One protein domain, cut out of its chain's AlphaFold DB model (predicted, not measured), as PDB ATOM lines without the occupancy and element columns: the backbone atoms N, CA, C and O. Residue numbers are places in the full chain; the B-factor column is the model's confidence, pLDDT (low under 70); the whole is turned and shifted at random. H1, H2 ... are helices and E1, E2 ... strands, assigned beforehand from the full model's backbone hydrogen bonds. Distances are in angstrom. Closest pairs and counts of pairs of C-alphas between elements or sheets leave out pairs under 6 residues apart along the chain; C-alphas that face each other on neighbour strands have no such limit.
ATOM      1  N   VAL A  35      -9.857  39.663 -48.363       71.50
ATOM      2  CA  VAL A  35      -9.311  39.639 -47.003       71.50
ATOM      3  C   VAL A  35      -9.861  40.844 -46.233       71.50
ATOM      4  O   VAL A  35      -9.968  41.947 -46.769       71.50
ATOM      5  N   HIS A  36     -10.241  40.646 -44.968       77.44
ATOM      6  CA  HIS A  36     -10.797  41.716 -44.139       77.44
ATOM      7  C   HIS A  36      -9.844  42.938 -44.104       77.44
ATOM      8  O   HIS A  36      -8.664  42.748 -43.810       77.44
ATOM      9  N   PRO A  37     -10.312  44.197 -44.263       78.69
ATOM     10  CA  PRO A  37      -9.456  45.400 -44.365       78.69
ATOM     11  C   PRO A  37      -8.512  45.678 -43.181       78.69
ATOM     12  O   PRO A  37      -7.663  46.563 -43.231       78.69
ATOM     13  N   ARG A  38      -8.697  44.954 -42.072       77.00
ATOM     14  CA  ARG A  38      -7.857  45.044 -40.866       77.00
ATOM     15  C   ARG A  38      -6.601  44.176 -40.963       77.00
ATOM     16  O   ARG A  38      -5.686  44.378 -40.175       77.00
ATOM     17  N   VAL A  39      -6.566  43.240 -41.907       79.44
ATOM     18  CA  VAL A  39      -5.420  42.378 -42.185       79.44
ATOM     19  C   VAL A  39      -4.498  43.143 -43.125       79.44
ATOM     20  O   VAL A  39      -4.779  43.284 -44.311       79.44
ATOM     21  N   LYS A  40      -3.412  43.691 -42.582       80.06
ATOM     22  CA  LYS A  40      -2.391  44.429 -43.340       80.06
ATOM     23  C   LYS A  40      -1.246  43.521 -43.771       80.06
ATOM     24  O   LYS A  40      -0.497  43.851 -44.684       80.06
ATOM     25  N   SER A  41      -1.093  42.387 -43.096       78.75
ATOM     26  CA  SER A  41      -0.091  41.375 -43.391       78.75
ATOM     27  C   SER A  41      -0.576  39.984 -42.961       78.75
ATOM     28  O   SER A  41      -1.404  39.883 -42.054       78.75
ATOM     29  N   PRO A  42      -0.009  38.892 -43.509       73.94
ATOM     30  CA  PRO A  42      -0.286  37.532 -43.031       73.94
ATOM     31  C   PRO A  42      -0.040  37.336 -41.524       73.94
ATOM     32  O   PRO A  42      -0.644  36.467 -40.895       73.94
ATOM     33  N   ARG A  43       0.809  38.176 -40.911       72.25
ATOM     34  CA  ARG A  43       1.053  38.159 -39.460       72.25
ATOM     35  C   ARG A  43      -0.174  38.558 -38.644       72.25
ATOM     36  O   ARG A  43      -0.299  38.107 -37.514       72.25
ATOM     37  N   ASP A  44      -1.087  39.348 -39.204       76.62
ATOM     38  CA  ASP A  44      -2.310  39.766 -38.506       76.62
ATOM     39  C   ASP A  44      -3.319  38.617 -38.360       76.62
ATOM     40  O   ASP A  44      -4.203  38.676 -37.511       76.62
ATOM     41  N   LEU A  45      -3.160  37.559 -39.160       80.94
ATOM     42  CA  LEU A  45      -3.922  36.312 -39.055       80.94
ATOM     43  C   LEU A  45      -3.231  35.276 -38.158       80.94
ATOM     44  O   LEU A  45      -3.807  34.234 -37.850       80.94
ATOM     45  N   SER A  46      -1.984  35.532 -37.757       83.75
ATOM     46  CA  SER A  46      -1.210  34.589 -36.957       83.75
ATOM     47  C   SER A  46      -1.657  34.623 -35.497       83.75
ATOM     48  O   SER A  46      -1.948  35.681 -34.938       83.75
ATOM     49  N   ARG A  47      -1.686  33.453 -34.851       87.38
ATOM     50  CA  ARG A  47      -1.999  33.358 -33.418       87.38
ATOM     51  C   ARG A  47      -0.941  34.094 -32.599       87.38
ATOM     52  O   ARG A  47       0.241  34.067 -32.939       87.38
ATOM     53  N   ARG A  48      -1.364  34.714 -31.498       90.56
ATOM     54  CA  ARG A  48      -0.483  35.450 -30.585       90.56
ATOM     55  C   ARG A  48      -0.335  34.736 -29.257       90.56
ATOM     56  O   ARG A  48      -1.241  34.035 -28.804       90.56
ATOM     57  N   CYS A  49       0.835  34.897 -28.654       91.94
ATOM     58  CA  CYS A  49       1.119  34.359 -27.340       91.94
ATOM     59  C   CYS A  49       0.246  35.071 -26.295       91.94
ATOM     60  O   CYS A  49       0.307  36.296 -26.214       91.94
ATOM     61  N   PRO A  50      -0.492  34.344 -25.438       91.94
ATOM     62  CA  PRO A  50      -1.334  34.964 -24.414       91.94
ATOM     63  C   PRO A  50      -0.535  35.678 -23.310       91.94
ATOM     64  O   PRO A  50      -1.124  36.381 -22.500       91.94
ATOM     65  N   VAL A  51       0.791  35.482 -23.257       95.06
ATOM     66  CA  VAL A  51       1.669  36.056 -22.226       95.06
ATOM     67  C   VAL A  51       2.381  37.316 -22.717       95.06
ATOM     68  O   VAL A  51       2.363  38.331 -22.033       95.06
ATOM     69  N   CYS A  52       3.018  37.263 -23.890       94.25
ATOM     70  CA  CYS A  52       3.860  38.357 -24.389       94.25
ATOM     71  C   CYS A  52       3.379  38.980 -25.704       94.25
ATOM     72  O   CYS A  52       4.101  39.791 -26.276       94.25
ATOM     73  N   ASP A  53       2.219  38.559 -26.213       91.44
ATOM     74  CA  ASP A  53       1.593  39.038 -27.456       91.44
ATOM     75  C   ASP A  53       2.436  38.882 -28.744       91.44
ATOM     76  O   ASP A  53       2.062  39.351 -29.823       91.44
ATOM     77  N   ASP A  54       3.564  38.172 -28.663       91.56
ATOM     78  CA  ASP A  54       4.410  37.843 -29.814       91.56
ATOM     79  C   ASP A  54       3.724  36.797 -30.708       91.56
ATOM     80  O   ASP A  54       2.901  35.997 -30.244       91.56
ATOM     81  N   VAL A  55       4.072  36.786 -31.994       91.25
ATOM     82  CA  VAL A  55       3.522  35.832 -32.964       91.25
ATOM     83  C   VAL A  55       3.957  34.417 -32.587       91.25
ATOM     84  O   VAL A  55       5.145  34.139 -32.410       91.25
ATOM     85  N   LEU A  56       2.990  33.507 -32.481       92.88
ATOM     86  CA  LEU A  56       3.270  32.091 -32.298       92.88
ATOM     87  C   LEU A  56       3.760  31.494 -33.614       92.88
ATOM     88  O   LEU A  56       3.117  31.625 -34.656       92.88
ATOM     89  N   LEU A  57       4.896  30.812 -33.545       91.44
ATOM     90  CA  LEU A  57       5.432  30.024 -34.647       91.44
ATOM     91  C   LEU A  57       4.824  28.626 -34.596       91.44
ATOM     92  O   LEU A  57       4.403  28.186 -33.529       91.44
ATOM     93  N   PHE A  58       4.789  27.924 -35.725       91.94
ATOM     94  CA  PHE A  58       4.300  26.550 -35.769       91.94
ATOM     95  C   PHE A  58       5.420  25.558 -36.083       91.94
ATOM     96  O   PHE A  58       6.444  25.914 -36.672       91.94
ATOM     97  N   ARG A  59       5.223  24.311 -35.667       93.25
ATOM     98  CA  ARG A  59       6.056  23.157 -36.018       93.25
ATOM     99  C   ARG A  59       5.209  21.889 -36.007       93.25
ATOM    100  O   ARG A  59       4.138  21.874 -35.405       93.25
ATOM    101  N   TYR A  60       5.731  20.831 -36.612       94.25
ATOM    102  CA  TYR A  60       5.201  19.485 -36.443       94.25
ATOM    103  C   TYR A  60       6.052  18.732 -35.426       94.25
ATOM    104  O   TYR A  60       7.281  18.812 -35.475       94.25
ATOM    105  N   ALA A  61       5.402  18.057 -34.485       92.88
ATOM    106  CA  ALA A  61       6.066  17.294 -33.439       92.88
ATOM    107  C   ALA A  61       5.274  16.033 -33.095       92.88
ATOM    108  O   ALA A  61       4.053  15.988 -33.259       92.88
ATOM    109  N   ASP A  62       5.983  15.040 -32.578       93.94
ATOM    110  CA  ASP A  62       5.378  13.831 -32.037       93.94
ATOM    111  C   ASP A  62       5.062  14.046 -30.552       93.94
ATOM    112  O   ASP A  62       5.824  14.694 -29.825       93.94
ATOM    113  N   ARG A  63       3.914  13.534 -30.106       89.19
ATOM    114  CA  ARG A  63       3.424  13.677 -28.730       89.19
ATOM    115  C   ARG A  63       2.917  12.351 -28.207       89.19
ATOM    116  O   ARG A  63       2.076  11.720 -28.839       89.19
ATOM    117  N   ASP A  64       3.350  12.002 -27.009       89.75
ATOM    118  CA  ASP A  64       2.730  10.919 -26.260       89.75
ATOM    119  C   ASP A  64       1.387  11.382 -25.687       89.75
ATOM    120  O   ASP A  64       1.255  12.516 -25.214       89.75
ATOM    121  N   ALA A  65       0.393  10.503 -25.745       85.25
ATOM    122  CA  ALA A  65      -0.939  10.709 -25.189       85.25
ATOM    123  C   ALA A  65      -1.360   9.492 -24.352       85.25
ATOM    124  O   ALA A  65      -0.767   8.413 -24.464       85.25
ATOM    125  N   ALA A  66      -2.380   9.674 -23.506       82.62
ATOM    126  CA  ALA A  66      -2.888   8.640 -22.596       82.62
ATOM    127  C   ALA A  66      -1.766   7.964 -21.778       82.62
ATOM    128  O   ALA A  66      -1.575   6.752 -21.846       82.62
ATOM    129  N   ASP A  67      -0.981   8.771 -21.057       81.94
ATOM    130  CA  ASP A  67       0.130   8.319 -20.202       81.94
ATOM    131  C   ASP A  67       1.174   7.441 -20.924       81.94
ATOM    132  O   ASP A  67       1.759   6.528 -20.343       81.94
ATOM    133  N   GLY A  68       1.417   7.719 -22.209       85.00
ATOM    134  CA  GLY A  68       2.414   7.011 -23.020       85.00
ATOM    135  C   GLY A  68       1.904   5.732 -23.682       85.00
ATOM    136  O   GLY A  68       2.695   4.975 -24.237       85.00
ATOM    137  N   GLN A  69       0.593   5.470 -23.655       83.38
ATOM    138  CA  GLN A  69       0.009   4.318 -24.349       83.38
ATOM    139  C   GLN A  69       0.052   4.447 -25.868       83.38
ATOM    140  O   GLN A  69       0.078   3.436 -26.572       83.38
ATOM    141  N   VAL A  70       0.025   5.679 -26.376       89.25
ATOM    142  CA  VAL A  70       0.104   5.965 -27.805       89.25
ATOM    143  C   VAL A  70       0.998   7.168 -28.054       89.25
ATOM    144  O   VAL A  70       0.988   8.131 -27.287       89.25
ATOM    145  N   THR A  71       1.708   7.134 -29.177       93.19
ATOM    146  CA  THR A  71       2.413   8.291 -29.723       93.19
ATOM    147  C   THR A  71       1.655   8.782 -30.949       93.19
ATOM    148  O   THR A  71       1.371   8.028 -31.880       93.19
ATOM    149  N   LEU A  72       1.289  10.057 -30.930       91.38
ATOM    150  CA  LEU A  72       0.646  10.748 -32.033       91.38
ATOM    151  C   LEU A  72       1.721  11.457 -32.847       91.38
ATOM    152  O   LEU A  72       2.416  12.337 -32.339       91.38
ATOM    153  N   HIS A  73       1.855  11.054 -34.106       93.12
ATOM    154  CA  HIS A  73       2.901  11.559 -34.982       93.12
ATOM    155  C   HIS A  73       2.460  12.813 -35.732       93.12
ATOM    156  O   HIS A  73       1.302  12.935 -36.137       93.12
ATOM    157  N   HIS A  74       3.417  13.707 -35.984       92.62
ATOM    158  CA  HIS A  74       3.251  14.838 -36.896       92.62
ATOM    159  C   HIS A  74       2.106  15.800 -36.499       92.62
ATOM    160  O   HIS A  74       1.371  16.324 -37.345       92.62
ATOM    161  N   LEU A  75       1.962  16.070 -35.199       92.94
ATOM    162  CA  LEU A  75       0.971  17.009 -34.681       92.94
ATOM    163  C   LEU A  75       1.419  18.455 -34.870       92.94
ATOM    164  O   LEU A  75       2.551  18.821 -34.551       92.94
ATOM    165  N   MET A  76       0.506  19.300 -35.350       92.75
ATOM    166  CA  MET A  76       0.765  20.731 -35.491       92.75
ATOM    167  C   MET A  76       0.695  21.438 -34.132       92.75
ATOM    168  O   MET A  76      -0.369  21.536 -33.509       92.75
ATOM    169  N   GLU A  77       1.830  21.989 -33.708       93.75
ATOM    170  CA  GLU A  77       1.980  22.779 -32.488       93.75
ATOM    171  C   GLU A  77       2.313  24.233 -32.802       93.75
ATOM    172  O   GLU A  77       3.114  24.525 -33.685       93.75
ATOM    173  N   PHE A  78       1.773  25.138 -31.997       94.56
ATOM    174  CA  PHE A  78       2.159  26.533 -31.888       94.56
ATOM    175  C   PHE A  78       3.076  26.731 -30.683       94.56
ATOM    176  O   PHE A  78       2.756  26.288 -29.585       94.56
ATOM    177  N   TYR A  79       4.187  27.442 -30.847       94.19
ATOM    178  CA  TYR A  79       5.109  27.754 -29.761       94.19
ATOM    179  C   TYR A  79       5.487  29.233 -29.753       94.19
ATOM    180  O   TYR A  79       5.583  29.897 -30.788       94.19
ATOM    181  N   CYS A  80       5.700  29.763 -28.549       95.12
ATOM    182  CA  CYS A  80       6.217  31.112 -28.375       95.12
ATOM    183  C   CYS A  80       7.744  31.089 -28.482       95.12
ATOM    184  O   CYS A  80       8.400  30.341 -27.756       95.12
ATOM    185  N   ARG A  81       8.327  31.953 -29.321       94.06
ATOM    186  CA  ARG A  81       9.790  32.073 -29.461       94.06
ATOM    187  C   ARG A  81      10.493  32.438 -28.146       94.06
ATOM    188  O   ARG A  81      11.643  32.069 -27.951       94.06
ATOM    189  N   GLN A  82       9.795  33.133 -27.249       94.19
ATOM    190  CA  GLN A  82      10.297  33.515 -25.926       94.19
ATOM    191  C   GLN A  82      10.194  32.384 -24.884       94.19
ATOM    192  O   GLN A  82      10.610  32.564 -23.747       94.19
ATOM    193  N   GLY A  83       9.617  31.228 -25.238       94.31
ATOM    194  CA  GLY A  83       9.547  30.062 -24.353       94.31
ATOM    195  C   GLY A  83       8.374  30.035 -23.366       94.31
ATOM    196  O   GLY A  83       8.341  29.164 -22.507       94.31
ATOM    197  N   HIS A  84       7.384  30.926 -23.487       95.94
ATOM    198  CA  HIS A  84       6.233  30.965 -22.565       95.94
ATOM    199  C   HIS A  84       5.312  29.739 -22.629       95.94
ATOM    200  O   HIS A  84       4.528  29.516 -21.712       95.94
ATOM    201  N   GLY A  85       5.350  28.972 -23.720       94.06
ATOM    202  CA  GLY A  85       4.511  27.792 -23.852       94.06
ATOM    203  C   GLY A  85       4.456  27.216 -25.258       94.06
ATOM    204  O   GLY A  85       4.970  27.794 -26.225       94.06
ATOM    205  N   VAL A  86       3.809  26.055 -25.322       93.88
ATOM    206  CA  VAL A  86       3.503  25.297 -26.532       93.88
ATOM    207  C   VAL A  86       2.042  24.868 -26.457       93.88
ATOM    208  O   VAL A  86       1.592  24.369 -25.427       93.88
ATOM    209  N   TRP A  87       1.311  25.052 -27.548       93.00
ATOM    210  CA  TRP A  87      -0.113  24.765 -27.659       93.00
ATOM    211  C   TRP A  87      -0.366  23.967 -28.927       93.00
ATOM    212  O   TRP A  87       0.169  24.298 -29.977       93.00
ATOM    213  N   LEU A  88      -1.217  22.951 -28.870       91.31
ATOM    214  CA  LEU A  88      -1.694  22.303 -30.090       91.31
ATOM    215  C   LEU A  88      -2.641  23.239 -30.846       91.31
ATOM    216  O   LEU A  88      -3.341  24.063 -30.243       91.31
ATOM    217  N   ALA A  89      -2.689  23.101 -32.170       87.75
ATOM    218  CA  ALA A  89      -3.757  23.715 -32.947       87.75
ATOM    219  C   ALA A  89      -5.130  23.248 -32.426       87.75
ATOM    220  O   ALA A  89      -5.240  22.085 -32.046       87.75
ATOM    221  N   PRO A  90      -6.175  24.096 -32.362       86.31
ATOM    222  CA  PRO A  90      -7.444  23.710 -31.737       86.31
ATOM    223  C   PRO A  90      -8.088  22.459 -32.329       86.31
ATOM    224  O   PRO A  90      -8.650  21.657 -31.585       86.31
ATOM    225  N   GLU A  91      -7.981  22.292 -33.644       85.38
ATOM    226  CA  GLU A  91      -8.467  21.132 -34.384       85.38
ATOM    227  C   GLU A  91      -7.724  19.873 -33.920       85.38
ATOM    228  O   GLU A  91      -8.348  18.917 -33.465       85.38
ATOM    229  N   VAL A  92      -6.390  19.940 -33.875       88.12
ATOM    230  CA  VAL A  92      -5.526  18.862 -33.375       88.12
ATOM    231  C   VAL A  92      -5.805  18.570 -31.897       88.12
ATOM    232  O   VAL A  92      -6.002  17.426 -31.510       88.12
ATOM    233  N   ALA A  93      -5.907  19.595 -31.050       89.75
ATOM    234  CA  ALA A  93      -6.193  19.454 -29.623       89.75
ATOM    235  C   ALA A  93      -7.549  18.780 -29.357       89.75
ATOM    236  O   ALA A  93      -7.728  18.097 -28.348       89.75
ATOM    237  N   LYS A  94      -8.542  19.001 -30.227       90.31
ATOM    238  CA  LYS A  94      -9.838  18.320 -30.157       90.31
ATOM    239  C   LYS A  94      -9.689  16.829 -30.460       90.31
ATOM    240  O   LYS A  94     -10.252  16.025 -29.724       90.31
ATOM    241  N   GLU A  95      -8.926  16.477 -31.489       87.62
ATOM    242  CA  GLU A  95      -8.665  15.082 -31.862       87.62
ATOM    243  C   GLU A  95      -7.872  14.338 -30.786       87.62
ATOM    244  O   GLU A  95      -8.298  13.262 -30.370       87.62
ATOM    245  N   VAL A  96      -6.796  14.935 -30.257       88.81
ATOM    246  CA  VAL A  96      -6.005  14.332 -29.168       88.81
ATOM    247  C   VAL A  96      -6.892  14.001 -27.967       88.81
ATOM    248  O   VAL A  96      -6.901  12.861 -27.513       88.81
ATOM    249  N   ARG A  97      -7.727  14.947 -27.517       90.31
ATOM    250  CA  ARG A  97      -8.659  14.711 -26.399       90.31
ATOM    251  C   ARG A  97      -9.672  13.605 -26.683       90.31
ATOM    252  O   ARG A  97     -10.045  12.873 -25.773       90.31
ATOM    253  N   ALA A  98     -10.143  13.489 -27.923       89.25
ATOM    254  CA  ALA A  98     -11.061  12.418 -28.302       89.25
ATOM    255  C   ALA A  98     -10.372  11.045 -28.247       89.25
ATOM    256  O   ALA A  98     -10.957  10.091 -27.738       89.25
ATOM    257  N   ILE A  99      -9.123  10.953 -28.714       87.88
ATOM    258  CA  ILE A  99      -8.312   9.731 -28.638       87.88
ATOM    259  C   ILE A  99      -8.066   9.347 -27.177       87.88
ATOM    260  O   ILE A  99      -8.315   8.203 -26.799       87.88
ATOM    261  N   GLU A 100      -7.647  10.300 -26.343       89.00
ATOM    262  CA  GLU A 100      -7.438  10.085 -24.908       89.00
ATOM    263  C   GLU A 100      -8.712   9.583 -24.216       89.00
ATOM    264  O   GLU A 100      -8.657   8.610 -23.466       89.00
ATOM    265  N   ALA A 101      -9.873  10.171 -24.521       88.81
ATOM    266  CA  ALA A 101     -11.154   9.732 -23.970       88.81
ATOM    267  C   ALA A 101     -11.513   8.292 -24.380       88.81
ATOM    268  O   ALA A 101     -11.966   7.504 -23.552       88.81
ATOM    269  N   VAL A 102     -11.284   7.919 -25.644       88.06
ATOM    270  CA  VAL A 102     -11.529   6.548 -26.126       88.06
ATOM    271  C   VAL A 102     -10.590   5.548 -25.452       88.06
ATOM    272  O   VAL A 102     -11.017   4.448 -25.096       88.06
ATOM    273  N   LEU A 103      -9.319   5.906 -25.270       85.56
ATOM    274  CA  LEU A 103      -8.347   5.049 -24.591       85.56
ATOM    275  C   LEU A 103      -8.685   4.876 -23.108       85.56
ATOM    276  O   LEU A 103      -8.614   3.756 -22.609       85.56
ATOM    277  N   ALA A 104      -9.140   5.935 -22.436       83.81
ATOM    278  CA  ALA A 104      -9.606   5.862 -21.054       83.81
ATOM    279  C   ALA A 104     -10.796   4.897 -20.892       83.81
ATOM    280  O   ALA A 104     -10.792   4.078 -19.978       83.81
ATOM    281  N   LEU A 105     -11.765   4.907 -21.817       82.44
ATOM    282  CA  LEU A 105     -12.886   3.952 -21.807       82.44
ATOM    283  C   LEU A 105     -12.430   2.499 -22.006       82.44
ATOM    284  O   LEU A 105     -12.996   1.583 -21.421       82.44
ATOM    285  N   ARG A 106     -11.391   2.259 -22.816       68.25
ATOM    286  CA  ARG A 106     -10.836   0.906 -23.010       68.25
ATOM    287  C   ARG A 106     -10.096   0.370 -21.786       68.25
ATOM    288  O   ARG A 106      -9.887  -0.839 -21.706       68.25
ATOM    289  N   GLN A 107      -9.685   1.245 -20.872       64.62
ATOM    290  CA  GLN A 107      -9.088   0.857 -19.597       64.62
ATOM    291  C   GLN A 107     -10.136   0.509 -18.531       64.62
ATOM    292  O   GLN A 107      -9.745   0.066 -17.449       64.62
ATOM    293  N   GLU A 108     -11.443   0.650 -18.807       53.34
ATOM    294  CA  GLU A 108     -12.455   0.129 -17.891       53.34
ATOM    295  C   GLU A 108     -12.252  -1.380 -17.693       53.34
ATOM    296  O   GLU A 108     -12.044  -2.131 -18.656       53.34
TER     297      GLU A 108
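Overview. This is residues 35 to 108 of the 124 residues of an uncharacterized protein of Anaerolineae bacterium CG2_30_64_16 (UniProt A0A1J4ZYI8). A long hairpin, E1 and E2, bends along its length; short E3 lies beside E2, and the long helix H2 lies over one face of this sheet, along the strands. Residues 35 to 42 stick out. The 74 printed residues include helices and strands, mixed, in the order H1 E1 E2 E3 H2; the sheet E1 E2 E3 is a meander, each strand the antiparallel neighbour of the one before. The whole is loose, radius of gyration of the C-alphas 15.6 A, spanning 52 by 27 by 20 A.

Along the chain. H1, residues 42 to 45, begins at C-alpha 42 (-0.286, 37.532, -43.031). E1, residues 56 to 65, 22.9 A, bends by 73 degrees at residue 60; E2, residues 70 to 80, 25.9 A, by 73 degrees at residue 74. E3 is residues 86 to 88. H2, residues 90 to 106, 24.7 A, ends at C-alpha 106 (-10.836, 0.906, -23.010).

Arrangement. Within hydrogen-bond range are N 59 and O 77 of hairpin E1 and E2, 2.9 A, and N 78 and O 87 of hairpin E2 and E3, 2.7 A. H2 is on the sheet, height 9.6 A; its closest C-alphas with E1 are Ala 65 and Glu 100, 6.5 A. In H2 every O i to N i+4 pair is within range; H1 is too short for one. H1 and H2 are apart.

Size, cuts and confidence. The printed part has no cut. The farthest C-alphas, Pro 37 and Glu 108, are 52.5 A apart. No link is long. Residues 106 to 108 have pLDDT under 70.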